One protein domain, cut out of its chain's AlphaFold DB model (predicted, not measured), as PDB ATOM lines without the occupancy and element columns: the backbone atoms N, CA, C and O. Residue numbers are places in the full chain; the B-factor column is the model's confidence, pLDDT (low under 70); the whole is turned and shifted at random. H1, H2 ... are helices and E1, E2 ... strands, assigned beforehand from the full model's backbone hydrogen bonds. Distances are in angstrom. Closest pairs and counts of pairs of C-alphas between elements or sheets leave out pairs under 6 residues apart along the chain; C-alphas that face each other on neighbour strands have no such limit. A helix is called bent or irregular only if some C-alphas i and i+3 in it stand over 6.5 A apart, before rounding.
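Overview. This is residues 194 to 297 of the 434 residues of an uncharacterized protein of Chryseobacterium taiwanense (UniProt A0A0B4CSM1). A strongly twisted sheet of five strands makes the middle, with H2 over one face, H1 packed beside H2, and H3 over the other face. Together they form three layers, helices on both faces of a sheet, while residues 260 to 273 make a long loop between E4 and E5. The printed part has 104 residues with three named helices and five named strands, in the order H1 E1 H2 E2 E3 E4 E5 H3, a mixed class of helices and strands. The sheet runs E1 E5 E4 E3 E2, antiparallel throughout. The whole is compact, with a radius of gyration of the C-alphas of 13.0 A and spans of 38 by 35 by 23 A.

Along the chain. Find C-alpha 194 at (-38.850, 119.150, 48.422), where H1 begins; it runs through residues 194 to 202, 12.0 A. E1 is residues 214 to 216, then H2 takes residues 218 to 228, 15.8 A. H2 is irregular, but only just: C-alphas 219 and 222 are 7.0 A apart. At C-alpha 230, (-30.280, 104.732, 36.050), E2 begins and runs to 239, 19.3 A, bending by 81 degrees at residue 236. E3, residues 242 to 249, 19.9 A, bends by 57 degrees at residue 245. E4 is residues 255 to 259 and E5 residues 274 to 279, 16.8 A. H3, residues 282 to 295, 20.3 A, ends at C-alpha 295, (-45.463, 122.381, 17.575).

Arrangement. Start at E2 to E5, a meander, each strand the antiparallel neighbour of the one before; its successive pairs are hairpins. Look for N 231 and O 248 at 2.9 A between E2 and E3, N 247 and O 256 at 2.8 A between E3 and E4, and N 257 and O 277 at 2.8 A between E4 and E5. E5 is staggered, pairing with E4 over residues 276 to 279 and with edge strand E1 over 274 to 276, where N 216 and O 274 are 2.8 A apart. H2 is over E5 and E4 at a height over the sheet of 8.1 A. H3, on the opposite face at a height of 8.9 A, comes closest to E2 at the C-alphas of Ile 239 and Lys 289, 4.7 A. On the local plane H2 and H3 each run along E4 at 11 degrees. H1 and H2 touch, their closest C-alphas being Ala 201 and Ile 224, 4.4 A, and run the same way at a steep tilt of 38 degrees, only just past shallow. H1 and H3 are apart. In H1 and H3 every O i to N i+4 pair is within hydrogen-bond range; in H2, 5 of 7 are.

Size, cuts and confidence. The C-alphas of Ser 202 and Asp 297 are the two farthest apart, 38.1 A. The printed part has no cut. The links H1 to E1 and E4 to E5 are long; the others are tight. The mean pLDDT of the printed part is 81.5; look for values under 70 at residues 211 to 213, 241, 261 to 272 and 295 to 297.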
ATOM      1  N   GLU A 194     -39.977 120.032  48.122       80.12
ATOM      2  CA  GLU A 194     -38.850 119.150  48.422       80.12
ATOM      3  C   GLU A 194     -39.287 117.737  48.854       80.12
ATOM      4  O   GLU A 194     -38.503 116.793  48.728       80.12
ATOM      5  N   ILE A 195     -40.526 117.522  49.321       82.75
ATOM      6  CA  ILE A 195     -41.004 116.177  49.693       82.75
ATOM      7  C   ILE A 195     -41.044 115.248  48.480       82.75
ATOM      8  O   ILE A 195     -40.575 114.108  48.568       82.75
ATOM      9  N   LEU A 196     -41.577 115.709  47.345       83.50
ATOM     10  CA  LEU A 196     -41.615 114.904  46.121       83.50
ATOM     11  C   LEU A 196     -40.197 114.621  45.616       83.50
ATOM     12  O   LEU A 196     -39.889 113.486  45.249       83.50
ATOM     13  N   MET A 197     -39.303 115.608  45.716       87.56
ATOM     14  CA  MET A 197     -37.889 115.449  45.369       87.56
ATOM     15  C   MET A 197     -37.194 114.407  46.255       87.56
ATOM     16  O   MET A 197     -36.468 113.554  45.748       87.56
ATOM     17  N   LYS A 198     -37.447 114.420  47.572       89.69
ATOM     18  CA  LYS A 198     -36.915 113.434  48.531       89.69
ATOM     19  C   LYS A 198     -37.457 112.033  48.265       89.69
ATOM     20  O   LYS A 198     -36.687 111.075  48.313       89.69
ATOM     21  N   LYS A 199     -38.754 111.894  47.955       89.00
ATOM     22  CA  LYS A 199     -39.344 110.612  47.529       89.00
ATOM     23  C   LYS A 199     -38.626 110.083  46.289       89.00
ATOM     24  O   LYS A 199     -38.130 108.952  46.316       89.00
ATOM     25  N   LEU A 200     -38.475 110.929  45.267       89.88
ATOM     26  CA  LEU A 200     -37.774 110.588  44.032       89.88
ATOM     27  C   LEU A 200     -36.325 110.162  44.298       89.88
ATOM     28  O   LEU A 200     -35.901 109.096  43.850       89.88
ATOM     29  N   ALA A 201     -35.600 110.938  45.108       92.44
ATOM     30  CA  ALA A 201     -34.237 110.641  45.535       92.44
ATOM     31  C   ALA A 201     -34.138 109.329  46.315       92.44
ATOM     32  O   ALA A 201     -33.194 108.578  46.108       92.44
ATOM     33  N   SER A 202     -35.121 108.993  47.154       93.19
ATOM     34  CA  SER A 202     -35.151 107.732  47.910       93.19
ATOM     35  C   SER A 202     -35.461 106.488  47.058       93.19
ATOM     36  O   SER A 202     -35.353 105.356  47.538       93.19
ATOM     37  N   GLY A 203     -35.811 106.668  45.780       91.19
ATOM     38  CA  GLY A 203     -36.102 105.572  44.859       91.19
ATOM     39  C   GLY A 203     -37.590 105.293  44.618       91.19
ATOM     40  O   GLY A 203     -37.909 104.247  44.050       91.19
ATOM     41  N   ASP A 204     -38.492 106.182  45.037       90.19
ATOM     42  CA  ASP A 204     -39.878 106.202  44.554       90.19
ATOM     43  C   ASP A 204     -39.895 106.820  43.150       90.19
ATOM     44  O   ASP A 204     -39.244 107.829  42.919       90.19
ATOM     45  N   ALA A 205     -40.557 106.195  42.181       86.88
ATOM     46  CA  ALA A 205     -40.590 106.696  40.804       86.88
ATOM     47  C   ALA A 205     -41.820 107.558  40.510       86.88
ATOM     48  O   ALA A 205     -42.032 107.907  39.354       86.88
ATOM     49  N   LEU A 206     -42.626 107.865  41.535       86.25
ATOM     50  CA  LEU A 206     -43.814 108.707  41.421       86.25
ATOM     51  C   LEU A 206     -44.763 108.201  40.325       86.25
ATOM     52  O   LEU A 206     -45.336 108.975  39.575       86.25
ATOM     53  N   THR A 207     -44.951 106.880  40.230       81.69
ATOM     54  CA  THR A 207     -45.674 106.235  39.114       81.69
ATOM     55  C   THR A 207     -47.141 106.638  38.988       81.69
ATOM     56  O   THR A 207     -47.759 106.359  37.964       81.69
ATOM     57  N   ASP A 208     -47.699 107.248  40.034       80.69
ATOM     58  CA  ASP A 208     -49.052 107.801  40.039       80.69
ATOM     59  C   ASP A 208     -49.140 109.153  39.320       80.69
ATOM     60  O   ASP A 208     -50.241 109.583  38.997       80.69
ATOM     61  N   PHE A 209     -48.016 109.833  39.090       80.38
ATOM     62  CA  PHE A 209     -47.963 111.144  38.457       80.38
ATOM     63  C   PHE A 209     -47.867 111.019  36.937       80.38
ATOM     64  O   PHE A 209     -47.218 110.102  36.422       80.38
ATOM     65  N   GLU A 210     -48.525 111.931  36.217       75.81
ATOM     66  CA  GLU A 210     -48.314 112.058  34.770       75.81
ATOM     67  C   GLU A 210     -46.818 112.296  34.484       75.81
ATOM     68  O   GLU A 210     -46.143 112.875  35.343       75.81
ATOM     69  N   PRO A 211     -46.289 111.891  33.309       64.69
ATOM     70  CA  PRO A 211     -44.948 112.239  32.829       64.69
ATOM     71  C   PRO A 211     -44.823 113.753  32.592       64.69
ATOM     72  O   PRO A 211     -44.713 114.230  31.464       64.69
ATOM     73  N   ASN A 212     -44.904 114.515  33.671       65.38
ATOM     74  CA  ASN A 212     -44.820 115.956  33.715       65.38
ATOM     75  C   ASN A 212     -43.498 116.357  34.365       65.38
ATOM     76  O   ASN A 212     -42.793 115.543  34.961       65.38
ATOM     77  N   GLU A 213     -43.171 117.631  34.210       67.50
ATOM     78  CA  GLU A 213     -41.922 118.247  34.641       67.50
ATOM     79  C   GLU A 213     -41.845 118.241  36.176       67.50
ATOM     80  O   GLU A 213     -42.308 119.152  36.860       67.50
ATOM     81  N   HIS A 214     -41.307 117.160  36.748       81.00
ATOM     82  CA  HIS A 214     -41.044 117.087  38.177       81.00
ATOM     83  C   HIS A 214     -39.838 117.954  38.498       81.00
ATOM     84  O   HIS A 214     -38.723 117.655  38.065       81.00
ATOM     85  N   LEU A 215     -40.054 118.991  39.297       82.62
ATOM     86  CA  LEU A 215     -38.973 119.817  39.809       82.62
ATOM     87  C   LEU A 215     -38.023 118.976  40.670       82.62
ATOM     88  O   LEU A 215     -38.454 118.117  41.443       82.62
ATOM     89  N   VAL A 216     -36.722 119.228  40.558       84.81
ATOM     90  CA  VAL A 216     -35.689 118.560  41.349       84.81
ATOM     91  C   VAL A 216     -34.500 119.480  41.614       84.81
ATOM     92  O   VAL A 216     -33.973 120.144  40.722       84.81
ATOM     93  N   TYR A 217     -33.999 119.483  42.849       85.44
ATOM     94  CA  TYR A 217     -32.728 120.141  43.139       85.44
ATOM     95  C   TYR A 217     -31.529 119.302  42.656       85.44
ATOM     96  O   TYR A 217     -31.499 118.089  42.884       85.44
ATOM     97  N   PRO A 218     -30.460 119.929  42.124       85.12
ATOM     98  CA  PRO A 218     -29.232 119.261  41.693       85.12
ATOM     99  C   PRO A 218     -28.629 118.327  42.748       85.12
ATOM    100  O   PRO A 218     -28.097 117.273  42.403       85.12
ATOM    101  N   LYS A 219     -28.761 118.675  44.038       86.88
ATOM    102  CA  LYS A 219     -28.276 117.855  45.163       86.88
ATOM    103  C   LYS A 219     -28.882 116.446  45.203       86.88
ATOM    104  O   LYS A 219     -28.247 115.544  45.731       86.88
ATOM    105  N   TYR A 220     -30.070 116.246  44.628       90.25
ATOM    106  CA  TYR A 220     -30.768 114.960  44.619       90.25
ATOM    107  C   TYR A 220     -30.440 114.080  43.409       90.25
ATOM    108  O   TYR A 220     -30.708 112.882  43.448       90.25
ATOM    109  N   ILE A 221     -29.827 114.617  42.348       89.31
ATOM    110  CA  ILE A 221     -29.601 113.875  41.096       89.31
ATOM    111  C   ILE A 221     -28.732 112.630  41.305       89.31
ATOM    112  O   ILE A 221     -29.043 111.563  40.774       89.31
ATOM    113  N   ALA A 222     -27.666 112.739  42.103       90.25
ATOM    114  CA  ALA A 222     -26.783 111.607  42.383       90.25
ATOM    115  C   ALA A 222     -27.530 110.457  43.081       90.25
ATOM    116  O   ALA A 222     -27.379 109.293  42.697       90.25
ATOM    117  N   ASP A 223     -28.380 110.786  44.056       95.19
ATOM    118  CA  ASP A 223     -29.197 109.806  44.768       95.19
ATOM    119  C   ASP A 223     -30.269 109.198  43.862       95.19
ATOM    120  O   ASP A 223     -30.469 107.987  43.896       95.19
ATOM    121  N   ILE A 224     -30.892 109.992  42.986       93.62
ATOM    122  CA  ILE A 224     -31.856 109.500  41.991       93.62
ATOM    123  C   ILE A 224     -31.188 108.482  41.060       93.62
ATOM    124  O   ILE A 224     -31.679 107.358  40.925       93.62
ATOM    125  N   ILE A 225     -30.039 108.826  40.466       93.38
ATOM    126  CA  ILE A 225     -29.290 107.929  39.572       93.38
ATOM    127  C   ILE A 225     -28.939 106.621  40.289       93.38
ATOM    128  O   ILE A 225     -29.148 105.532  39.746       93.38
ATOM    129  N   LYS A 226     -28.457 106.717  41.531       96.12
ATOM    130  CA  LYS A 226     -28.066 105.565  42.348       96.12
ATOM    131  C   LYS A 226     -29.261 104.687  42.734       96.12
ATOM    132  O   LYS A 226     -29.235 103.477  42.500       96.12
ATOM    133  N   ASN A 227     -30.306 105.269  43.316       96.50
ATOM    134  CA  ASN A 227     -31.408 104.537  43.945       96.50
ATOM    135  C   ASN A 227     -32.421 103.981  42.930       96.50
ATOM    136  O   ASN A 227     -33.093 102.981  43.214       96.50
ATOM    137  N   HIS A 228     -32.478 104.559  41.726       95.12
ATOM    138  CA  HIS A 228     -33.204 103.999  40.577       95.12
ATOM    139  C   HIS A 228     -32.328 103.139  39.657       95.12
ATOM    140  O   HIS A 228     -32.853 102.479  38.763       95.12
ATOM    141  N   LYS A 229     -31.009 103.072  39.890       96.19
ATOM    142  CA  LYS A 229     -30.047 102.356  39.031       96.19
ATOM    143  C   LYS A 229     -30.182 102.796  37.568       96.19
ATOM    144  O   LYS A 229     -30.440 101.974  36.685       96.19
ATOM    145  N   LEU A 230     -30.091 104.105  37.352       95.56
ATOM    146  CA  LEU A 230     -30.280 104.732  36.050       95.56
ATOM    147  C   LEU A 230     -29.080 104.474  35.134       95.56
ATOM    148  O   LEU A 230     -27.943 104.783  35.481       95.56
ATOM    149  N   GLU A 231     -29.353 103.951  33.943       96.25
ATOM    150  CA  GLU A 231     -28.369 103.755  32.880       96.25
ATOM    151  C   GLU A 231     -28.642 104.700  31.726       96.25
ATOM    152  O   GLU A 231     -29.763 104.758  31.229       96.25
ATOM    153  N   LEU A 232     -27.622 105.435  31.294       95.00
ATOM    154  CA  LEU A 232     -27.748 106.381  30.193       95.00
ATOM    155  C   LEU A 232     -28.084 105.645  28.887       95.00
ATOM    156  O   LEU A 232     -27.395 104.701  28.506       95.00
ATOM    157  N   ILE A 233     -29.128 106.104  28.202       95.75
ATOM    158  CA  ILE A 233     -29.605 105.566  26.922       95.75
ATOM    159  C   ILE A 233     -29.282 106.518  25.776       95.75
ATOM    160  O   ILE A 233     -28.768 106.098  24.744       95.75
ATOM    161  N   GLU A 234     -29.604 107.800  25.939       92.25
ATOM    162  CA  GLU A 234     -29.422 108.818  24.906       92.25
ATOM    163  C   GLU A 234     -29.113 110.151  25.572       92.25
ATOM    164  O   GLU A 234     -29.733 110.522  26.567       92.25
ATOM    165  N   GLN A 235     -28.153 110.877  25.017       89.75
ATOM    166  CA  GLN A 235     -27.873 112.244  25.435       89.75
ATOM    167  C   GLN A 235     -28.636 113.220  24.549       89.75
ATOM    168  O   GLN A 235     -28.933 112.910  23.393       89.75
ATOM    169  N   LYS A 236     -28.861 114.434  25.053       85.19
ATOM    170  CA  LYS A 236     -29.353 115.557  24.241       85.19
ATOM    171  C   LYS A 236     -30.757 115.348  23.661       85.19
ATOM    172  O   LYS A 236     -31.027 115.660  22.499       85.19
ATOM    173  N   VAL A 237     -31.658 114.788  24.461       85.69
ATOM    174  CA  VAL A 237     -33.051 114.559  24.072       85.69
ATOM    175  C   VAL A 237     -33.869 115.819  24.331       85.69
ATOM    176  O   VAL A 237     -33.876 116.333  25.444       85.69
ATOM    177  N   TYR A 238     -34.579 116.278  23.301       82.88
ATOM    178  CA  TYR A 238     -35.473 117.433  23.358       82.88
ATOM    179  C   TYR A 238     -36.938 116.987  23.387       82.88
ATOM    180  O   TYR A 238     -37.371 116.238  22.502       82.88
ATOM    181  N   ILE A 239     -37.694 117.483  24.363       76.56
ATOM    182  CA  ILE A 239     -39.158 117.391  24.436       76.56
ATOM    183  C   ILE A 239     -39.677 118.740  24.935       76.56
ATOM    184  O   ILE A 239     -39.089 119.295  25.843       76.56
ATOM    185  N   LYS A 240     -40.763 119.279  24.374       71.94
ATOM    186  CA  LYS A 240     -41.239 120.645  24.679       71.94
ATOM    187  C   LYS A 240     -40.060 121.650  24.752       71.94
ATOM    188  O   LYS A 240     -39.147 121.573  23.941       71.94
ATOM    189  N   GLU A 241     -40.034 122.553  25.728       62.84
ATOM    190  CA  GLU A 241     -38.911 123.470  25.987       62.84
ATOM    191  C   GLU A 241     -37.750 122.820  26.768       62.84
ATOM    192  O   GLU A 241     -36.735 123.458  27.037       62.84
ATOM    193  N   PHE A 242     -37.866 121.529  27.078       72.94
ATOM    194  CA  PHE A 242     -36.931 120.755  27.878       72.94
ATOM    195  C   PHE A 242     -35.832 120.097  27.020       72.94
ATOM    196  O   PHE A 242     -36.063 119.589  25.914       72.94
ATOM    197  N   TYR A 243     -34.625 120.014  27.585       78.44
ATOM    198  CA  TYR A 243     -33.473 119.319  27.016       78.44
ATOM    199  C   TYR A 243     -32.699 118.560  28.098       78.44
ATOM    200  O   TYR A 243     -32.342 119.117  29.127       78.44
ATOM    201  N   GLY A 244     -32.388 117.286  27.867       85.69
ATOM    202  CA  GLY A 244     -31.710 116.504  28.897       85.69
ATOM    203  C   GLY A 244     -31.163 115.161  28.446       85.69
ATOM    204  O   GLY A 244     -31.162 114.812  27.262       85.69
ATOM    205  N   ASN A 245     -30.697 114.394  29.426       91.00
ATOM    206  CA  ASN A 245     -30.175 113.048  29.236       91.00
ATOM    207  C   ASN A 245     -31.243 112.018  29.601       91.00
ATOM    208  O   ASN A 245     -31.861 112.083  30.665       91.00
ATOM    209  N   LEU A 246     -31.468 111.070  28.695       93.62
ATOM    210  CA  LEU A 246     -32.419 109.985  28.861       93.62
ATOM    211  C   LEU A 246     -31.720 108.783  29.477       93.62
ATOM    212  O   LEU A 246     -30.773 108.241  28.907       93.62
ATOM    213  N   TYR A 247     -32.253 108.313  30.591       95.31
ATOM    214  CA  TYR A 247     -31.814 107.128  31.300       95.31
ATOM    215  C   TYR A 247     -32.913 106.070  31.321       95.31
ATOM    216  O   TYR A 247     -34.097 106.385  31.239       95.31
ATOM    217  N   LYS A 248     -32.530 104.808  31.497       96.31
ATOM    218  CA  LYS A 248     -33.432 103.704  31.818       96.31
ATOM    219  C   LYS A 248     -33.126 103.196  33.215       96.31
ATOM    220  O   LYS A 248     -31.987 102.869  33.534       96.31
ATOM    221  N   SER A 249     -34.153 103.096  34.041       95.19
ATOM    222  CA  SER A 249     -34.056 102.501  35.365       95.19
ATOM    223  C   SER A 249     -33.974 100.985  35.254       95.19
ATOM    224  O   SER A 249     -34.916 100.322  34.810       95.19
ATOM    225  N   LYS A 250     -32.869 100.399  35.722       94.44
ATOM    226  CA  LYS A 250     -32.770  98.941  35.894       94.44
ATOM    227  C   LYS A 250     -33.701  98.410  36.986       94.44
ATOM    228  O   LYS A 250     -33.944  97.208  37.038       94.44
ATOM    229  N   ARG A 251     -34.185  99.277  37.881       90.94
ATOM    230  CA  ARG A 251     -35.022  98.885  39.020       90.94
ATOM    231  C   ARG A 251     -36.474  98.627  38.622       90.94
ATOM    232  O   ARG A 251     -37.058  97.663  39.102       90.94
ATOM    233  N   ASN A 252     -37.053  99.494  37.798       88.00
ATOM    234  CA  ASN A 252     -38.480  99.452  37.448       88.00
ATOM    235  C   ASN A 252     -38.745  99.496  35.933       88.00
ATOM    236  O   ASN A 252     -39.893  99.404  35.521       88.00
ATOM    237  N   GLY A 253     -37.703  99.601  35.101       91.50
ATOM    238  CA  GLY A 253     -37.821  99.608  33.642       91.50
ATOM    239  C   GLY A 253     -38.254 100.945  33.032       91.50
ATOM    240  O   GLY A 253     -38.236 101.051  31.805       91.50
ATOM    241  N   LEU A 254     -38.587 101.941  33.861       93.38
ATOM    242  CA  LEU A 254     -39.034 103.269  33.439       93.38
ATOM    243  C   LEU A 254     -37.887 104.084  32.834       93.38
ATOM    244  O   LEU A 254     -36.706 103.825  33.092       93.38
ATOM    245  N   TYR A 255     -38.243 105.100  32.057       93.50
ATOM    246  CA  TYR A 255     -37.304 105.996  31.395       93.50
ATOM    247  C   TYR A 255     -37.319 107.368  32.063       93.50
ATOM    248  O   TYR A 255     -38.358 108.013  32.134       93.50
ATOM    249  N   PHE A 256     -36.162 107.818  32.537       93.00
ATOM    250  CA  PHE A 256     -35.989 109.085  33.240       93.00
ATOM    251  C   PHE A 256     -35.274 110.050  32.313       93.00
ATOM    252  O   PHE A 256     -34.126 109.813  31.946       93.00
ATOM    253  N   LEU A 257     -35.934 111.128  31.931       91.50
ATOM    254  CA  LEU A 257     -35.328 112.205  31.176       91.50
ATOM    255  C   LEU A 257     -35.009 113.345  32.148       91.50
ATOM    256  O   LEU A 257     -35.921 113.975  32.673       91.50
ATOM    257  N   ILE A 258     -33.719 113.556  32.412       89.19
ATOM    258  CA  ILE A 258     -33.218 114.468  33.449       89.19
ATOM    259  C   ILE A 258     -32.540 115.662  32.791       89.19
ATOM    260  O   ILE A 258     -31.699 115.479  31.905       89.19
ATOM    261  N   ASP A 259     -32.904 116.860  33.239       82.00
ATOM    262  CA  ASP A 259     -32.346 118.109  32.737       82.00
ATOM    263  C   ASP A 259     -30.828 118.210  32.995       82.00
ATOM    264  O   ASP A 259     -30.295 117.693  33.983       82.00
ATOM    265  N   GLU A 260     -30.105 118.887  32.104       70.25
ATOM    266  CA  GLU A 260     -28.690 119.182  32.306       70.25
ATOM    267  C   GLU A 260     -28.488 120.425  33.187       70.25
ATOM    268  O   GLU A 260     -28.953 121.521  32.891       70.25
ATOM    269  N   ILE A 261     -27.641 120.293  34.216       61.56
ATOM    270  CA  ILE A 261     -27.291 121.334  35.217       61.56
ATOM    271  C   ILE A 261     -26.770 122.667  34.609       61.56
ATOM    272  O   ILE A 261     -26.642 123.680  35.314       61.56
ATOM    273  N   ASN A 262     -26.436 122.675  33.315       56.81
ATOM    274  CA  ASN A 262     -25.766 123.764  32.601       56.81
ATOM    275  C   ASN A 262     -26.632 124.436  31.517       56.81
ATOM    276  O   ASN A 262     -26.082 125.103  30.638       56.81
ATOM    277  N   GLN A 263     -27.956 124.273  31.540       53.53
ATOM    278  CA  GLN A 263     -28.823 124.959  30.583       53.53
ATOM    279  C   GLN A 263     -28.708 126.493  30.651       53.53
ATOM    280  O   GLN A 263     -28.610 127.090  31.719       53.53
ATOM    281  N   LYS A 264     -28.762 127.135  29.475       47.78
ATOM    282  CA  LYS A 264     -28.742 128.601  29.316       47.78
ATOM    283  C   LYS A 264     -30.102 129.261  29.614       47.78
ATOM    284  O   LYS A 264     -30.125 130.459  29.871       47.78
ATOM    285  N   ASN A 265     -31.189 128.479  29.581       47.28
ATOM    286  CA  ASN A 265     -32.579 128.946  29.686       47.28
ATOM    287  C   ASN A 265     -33.316 128.464  30.952       47.28
ATOM    288  O   ASN A 265     -34.414 128.944  31.211       47.28
ATOM    289  N   GLY A 266     -32.729 127.583  31.770       45.12
ATOM    290  CA  GLY A 266     -33.249 127.295  33.110       45.12
ATOM    291  C   GLY A 266     -32.852 128.427  34.054       45.12
ATOM    292  O   GLY A 266     -31.655 128.611  34.277       45.12
ATOM    293  N   SER A 267     -33.829 129.230  34.498       42.56
ATOM    294  CA  SER A 267     -33.748 130.252  35.567       42.56
ATOM    295  C   SER A 267     -32.318 130.590  36.023       42.56
ATOM    296  O   SER A 267     -31.812 130.150  37.058       42.56
ATOM    297  N   GLY A 268     -31.639 131.375  35.183       36.91
ATOM    298  CA  GLY A 268     -30.219 131.668  35.297       36.91
ATOM    299  C   GLY A 268     -29.776 132.089  36.702       36.91
ATOM    300  O   GLY A 268     -30.328 132.992  37.324       36.91
ATOM    301  N   SER A 269     -28.684 131.478  37.162       44.91
ATOM    302  CA  SER A 269     -27.770 131.944  38.221       44.91
ATOM    303  C   SER A 269     -28.274 132.144  39.664       44.91
ATOM    304  O   SER A 269     -27.417 132.284  40.532       44.91
ATOM    305  N   VAL A 270     -29.579 132.101  39.964       50.44
ATOM    306  CA  VAL A 270     -30.090 132.403  41.326       50.44
ATOM    307  C   VAL A 270     -30.677 131.178  42.047       50.44
ATOM    308  O   VAL A 270     -30.468 131.022  43.247       50.44
ATOM    309  N   MET A 271     -31.324 130.251  41.333       51.81
ATOM    310  CA  MET A 271     -31.813 128.984  41.894       51.81
ATOM    311  C   MET A 271     -31.861 127.929  40.785       51.81
ATOM    312  O   MET A 271     -32.711 127.988  39.905       51.81
ATOM    313  N   LYS A 272     -30.930 126.966  40.798       67.25
ATOM    314  CA  LYS A 272     -30.912 125.872  39.812       67.25
ATOM    315  C   LYS A 272     -31.916 124.798  40.225       67.25
ATOM    316  O   LYS A 272     -31.506 123.801  40.807       67.25
ATOM    317  N   ILE A 273     -33.206 125.015  40.005       75.00
ATOM    318  CA  ILE A 273     -34.192 123.928  40.034       75.00
ATOM    319  C   ILE A 273     -34.188 123.306  38.639       75.00
ATOM    320  O   ILE A 273     -34.246 124.026  37.648       75.00
ATOM    321  N   LEU A 274     -34.015 121.991  38.576       80.88
ATOM    322  CA  LEU A 274     -34.014 121.205  37.345       80.88
ATOM    323  C   LEU A 274     -35.358 120.501  37.184       80.88
ATOM    324  O   LEU A 274     -36.138 120.428  38.131       80.88
ATOM    325  N   GLU A 275     -35.570 119.888  36.027       84.38
ATOM    326  CA  GLU A 275     -36.756 119.082  35.746       84.38
ATOM    327  C   GLU A 275     -36.405 117.615  35.461       84.38
ATOM    328  O   GLU A 275     -35.340 117.278  34.928       84.38
ATOM    329  N   ILE A 276     -37.325 116.715  35.811       87.69
ATOM    330  CA  ILE A 276     -37.283 115.295  35.461       87.69
ATOM    331  C   ILE A 276     -38.633 114.887  34.889       87.69
ATOM    332  O   ILE A 276     -39.665 115.070  35.523       87.69
ATOM    333  N   ASN A 277     -38.610 114.249  33.721       89.00
ATOM    334  CA  ASN A 277     -39.778 113.611  33.121       89.00
ATOM    335  C   ASN A 277     -39.615 112.082  33.196       89.00
ATOM    336  O   ASN A 277     -38.570 111.552  32.810       89.00
ATOM    337  N   ILE A 278     -40.631 111.361  33.683       89.75
ATOM    338  CA  ILE A 278     -40.578 109.903  33.898       89.75
ATOM    339  C   ILE A 278     -41.603 109.215  32.996       89.75
ATOM    340  O   ILE A 278     -42.805 109.367  33.179       89.75
ATOM    341  N   PHE A 279     -41.128 108.433  32.031       89.25
ATOM    342  CA  PHE A 279     -41.951 107.747  31.036       89.25
ATOM    343  C   PHE A 279     -42.017 106.243  31.292       89.25
ATOM    344  O   PHE A 279     -41.026 105.621  31.688       89.25
ATOM    345  N   ASP A 280     -43.159 105.633  30.975       88.12
ATOM    346  CA  ASP A 280     -43.347 104.188  31.130       88.12
ATOM    347  C   ASP A 280     -42.543 103.393  30.096       88.12
ATOM    348  O   ASP A 280     -42.036 102.306  30.380       88.12
ATOM    349  N   ASN A 281     -42.387 103.932  28.884       89.44
ATOM    350  CA  ASN A 281     -41.658 103.269  27.813       89.44
ATOM    351  C   ASN A 281     -40.987 104.258  26.842       89.44
ATOM    352  O   ASN A 281     -41.244 105.460  26.832       89.44
ATOM    353  N   LEU A 282     -40.113 103.725  25.983       90.00
ATOM    354  CA  LEU A 282     -39.357 104.525  25.019       90.00
ATOM    355  C   LEU A 282     -40.245 105.141  23.925       90.00
ATOM    356  O   LEU A 282     -39.894 106.186  23.381       90.00
ATOM    357  N   ILE A 283     -41.369 104.507  23.579       88.06
ATOM    358  CA  ILE A 283     -42.284 105.002  22.541       88.06
ATOM    359  C   ILE A 283     -42.893 106.331  22.994       88.06
ATOM    360  O   ILE A 283     -42.937 107.268  22.196       88.06
ATOM    361  N   ASP A 284     -43.252 106.460  24.271       86.88
ATOM    362  CA  ASP A 284     -43.783 107.704  24.841       86.88
ATOM    363  C   ASP A 284     -42.773 108.852  24.730       86.88
ATOM    364  O   ASP A 284     -43.117 109.943  24.270       86.88
ATOM    365  N   VAL A 285     -41.494 108.577  25.008       87.38
ATOM    366  CA  VAL A 285     -40.400 109.545  24.811       87.38
ATOM    367  C   VAL A 285     -40.321 109.991  23.345       87.38
ATOM    368  O   VAL A 285     -40.157 111.176  23.042       87.38
ATOM    369  N   ARG A 286     -40.452 109.054  22.393       88.62
ATOM    370  CA  ARG A 286     -40.412 109.377  20.954       88.62
ATOM    371  C   ARG A 286     -41.629 110.174  20.507       88.62
ATOM    372  O   ARG A 286     -41.478 111.094  19.702       88.62
ATOM    373  N   ASN A 287     -42.804 109.861  21.039       83.69
ATOM    374  CA  ASN A 287     -44.028 110.609  20.783       83.69
ATOM    375  C   ASN A 287     -43.919 112.041  21.317       83.69
ATOM    376  O   ASN A 287     -44.224 112.979  20.579       83.69
ATOM    377  N   ALA A 288     -43.393 112.229  22.532       83.00
ATOM    378  CA  ALA A 288     -43.138 113.548  23.106       83.00
ATOM    379  C   ALA A 288     -42.172 114.379  22.236       83.00
ATOM    380  O   ALA A 288     -42.481 115.517  21.875       83.00
ATOM    381  N   LYS A 289     -41.057 113.782  21.788       84.56
ATOM    382  CA  LYS A 289     -40.084 114.420  20.875       84.56
ATOM    383  C   LYS A 289     -40.710 114.810  19.530       84.56
ATOM    384  O   LYS A 289     -40.482 115.909  19.015       84.56
ATOM    385  N   LYS A 290     -41.523 113.921  18.951       84.00
ATOM    386  CA  LYS A 290     -42.237 114.163  17.689       84.00
ATOM    387  C   LYS A 290     -43.257 115.294  17.829       84.00
ATOM    388  O   LYS A 290     -43.322 116.154  16.951       84.00
ATOM    389  N   ASN A 291     -44.024 115.302  18.918       77.19
ATOM    390  CA  ASN A 291     -44.988 116.358  19.214       77.19
ATOM    391  C   ASN A 291     -44.285 117.708  19.341       77.19
ATOM    392  O   ASN A 291     -44.654 118.638  18.633       77.19
ATOM    393  N   TYR A 292     -43.218 117.798  20.134       76.81
ATOM    394  CA  TYR A 292     -42.441 119.031  20.238       76.81
ATOM    395  C   TYR A 292     -41.979 119.554  18.878       76.81
ATOM    396  O   TYR A 292     -42.276 120.686  18.513       76.81
ATOM    397  N   THR A 293     -41.344 118.701  18.073       77.06
ATOM    398  CA  THR A 293     -40.846 119.087  16.742       77.06
ATOM    399  C   THR A 293     -41.956 119.647  15.844       77.06
ATOM    400  O   THR A 293     -41.710 120.548  15.048       77.06
ATOM    401  N   LYS A 294     -43.184 119.130  15.976       74.12
ATOM    402  CA  LYS A 294     -44.356 119.565  15.204       74.12
ATOM    403  C   LYS A 294     -44.926 120.914  15.666       74.12
ATOM    404  O   LYS A 294     -45.567 121.594  14.864       74.12
ATOM    405  N   PHE A 295     -44.762 121.259  16.941       64.00
ATOM    406  CA  PHE A 295     -45.463 122.381  17.575       64.00
ATOM    407  C   PHE A 295     -44.552 123.504  18.080       64.00
ATOM    408  O   PHE A 295     -45.070 124.571  18.375       64.00
ATOM    409  N   LYS A 296     -43.227 123.317  18.116       63.97
ATOM    410  CA  LYS A 296     -42.257 124.295  18.642       63.97
ATOM    411  C   LYS A 296     -42.334 125.696  18.017       63.97
ATOM    412  O   LYS A 296     -42.026 126.666  18.690       63.97
ATOM    413  N   ASP A 297     -42.763 125.793  16.759       65.56
ATOM    414  CA  ASP A 297     -42.860 127.058  16.015       65.56
ATOM    415  C   ASP A 297     -44.310 127.577  15.938       65.56
ATOM    416  O   ASP A 297     -44.603 128.522  15.206       65.56
TER     417      ASP A 297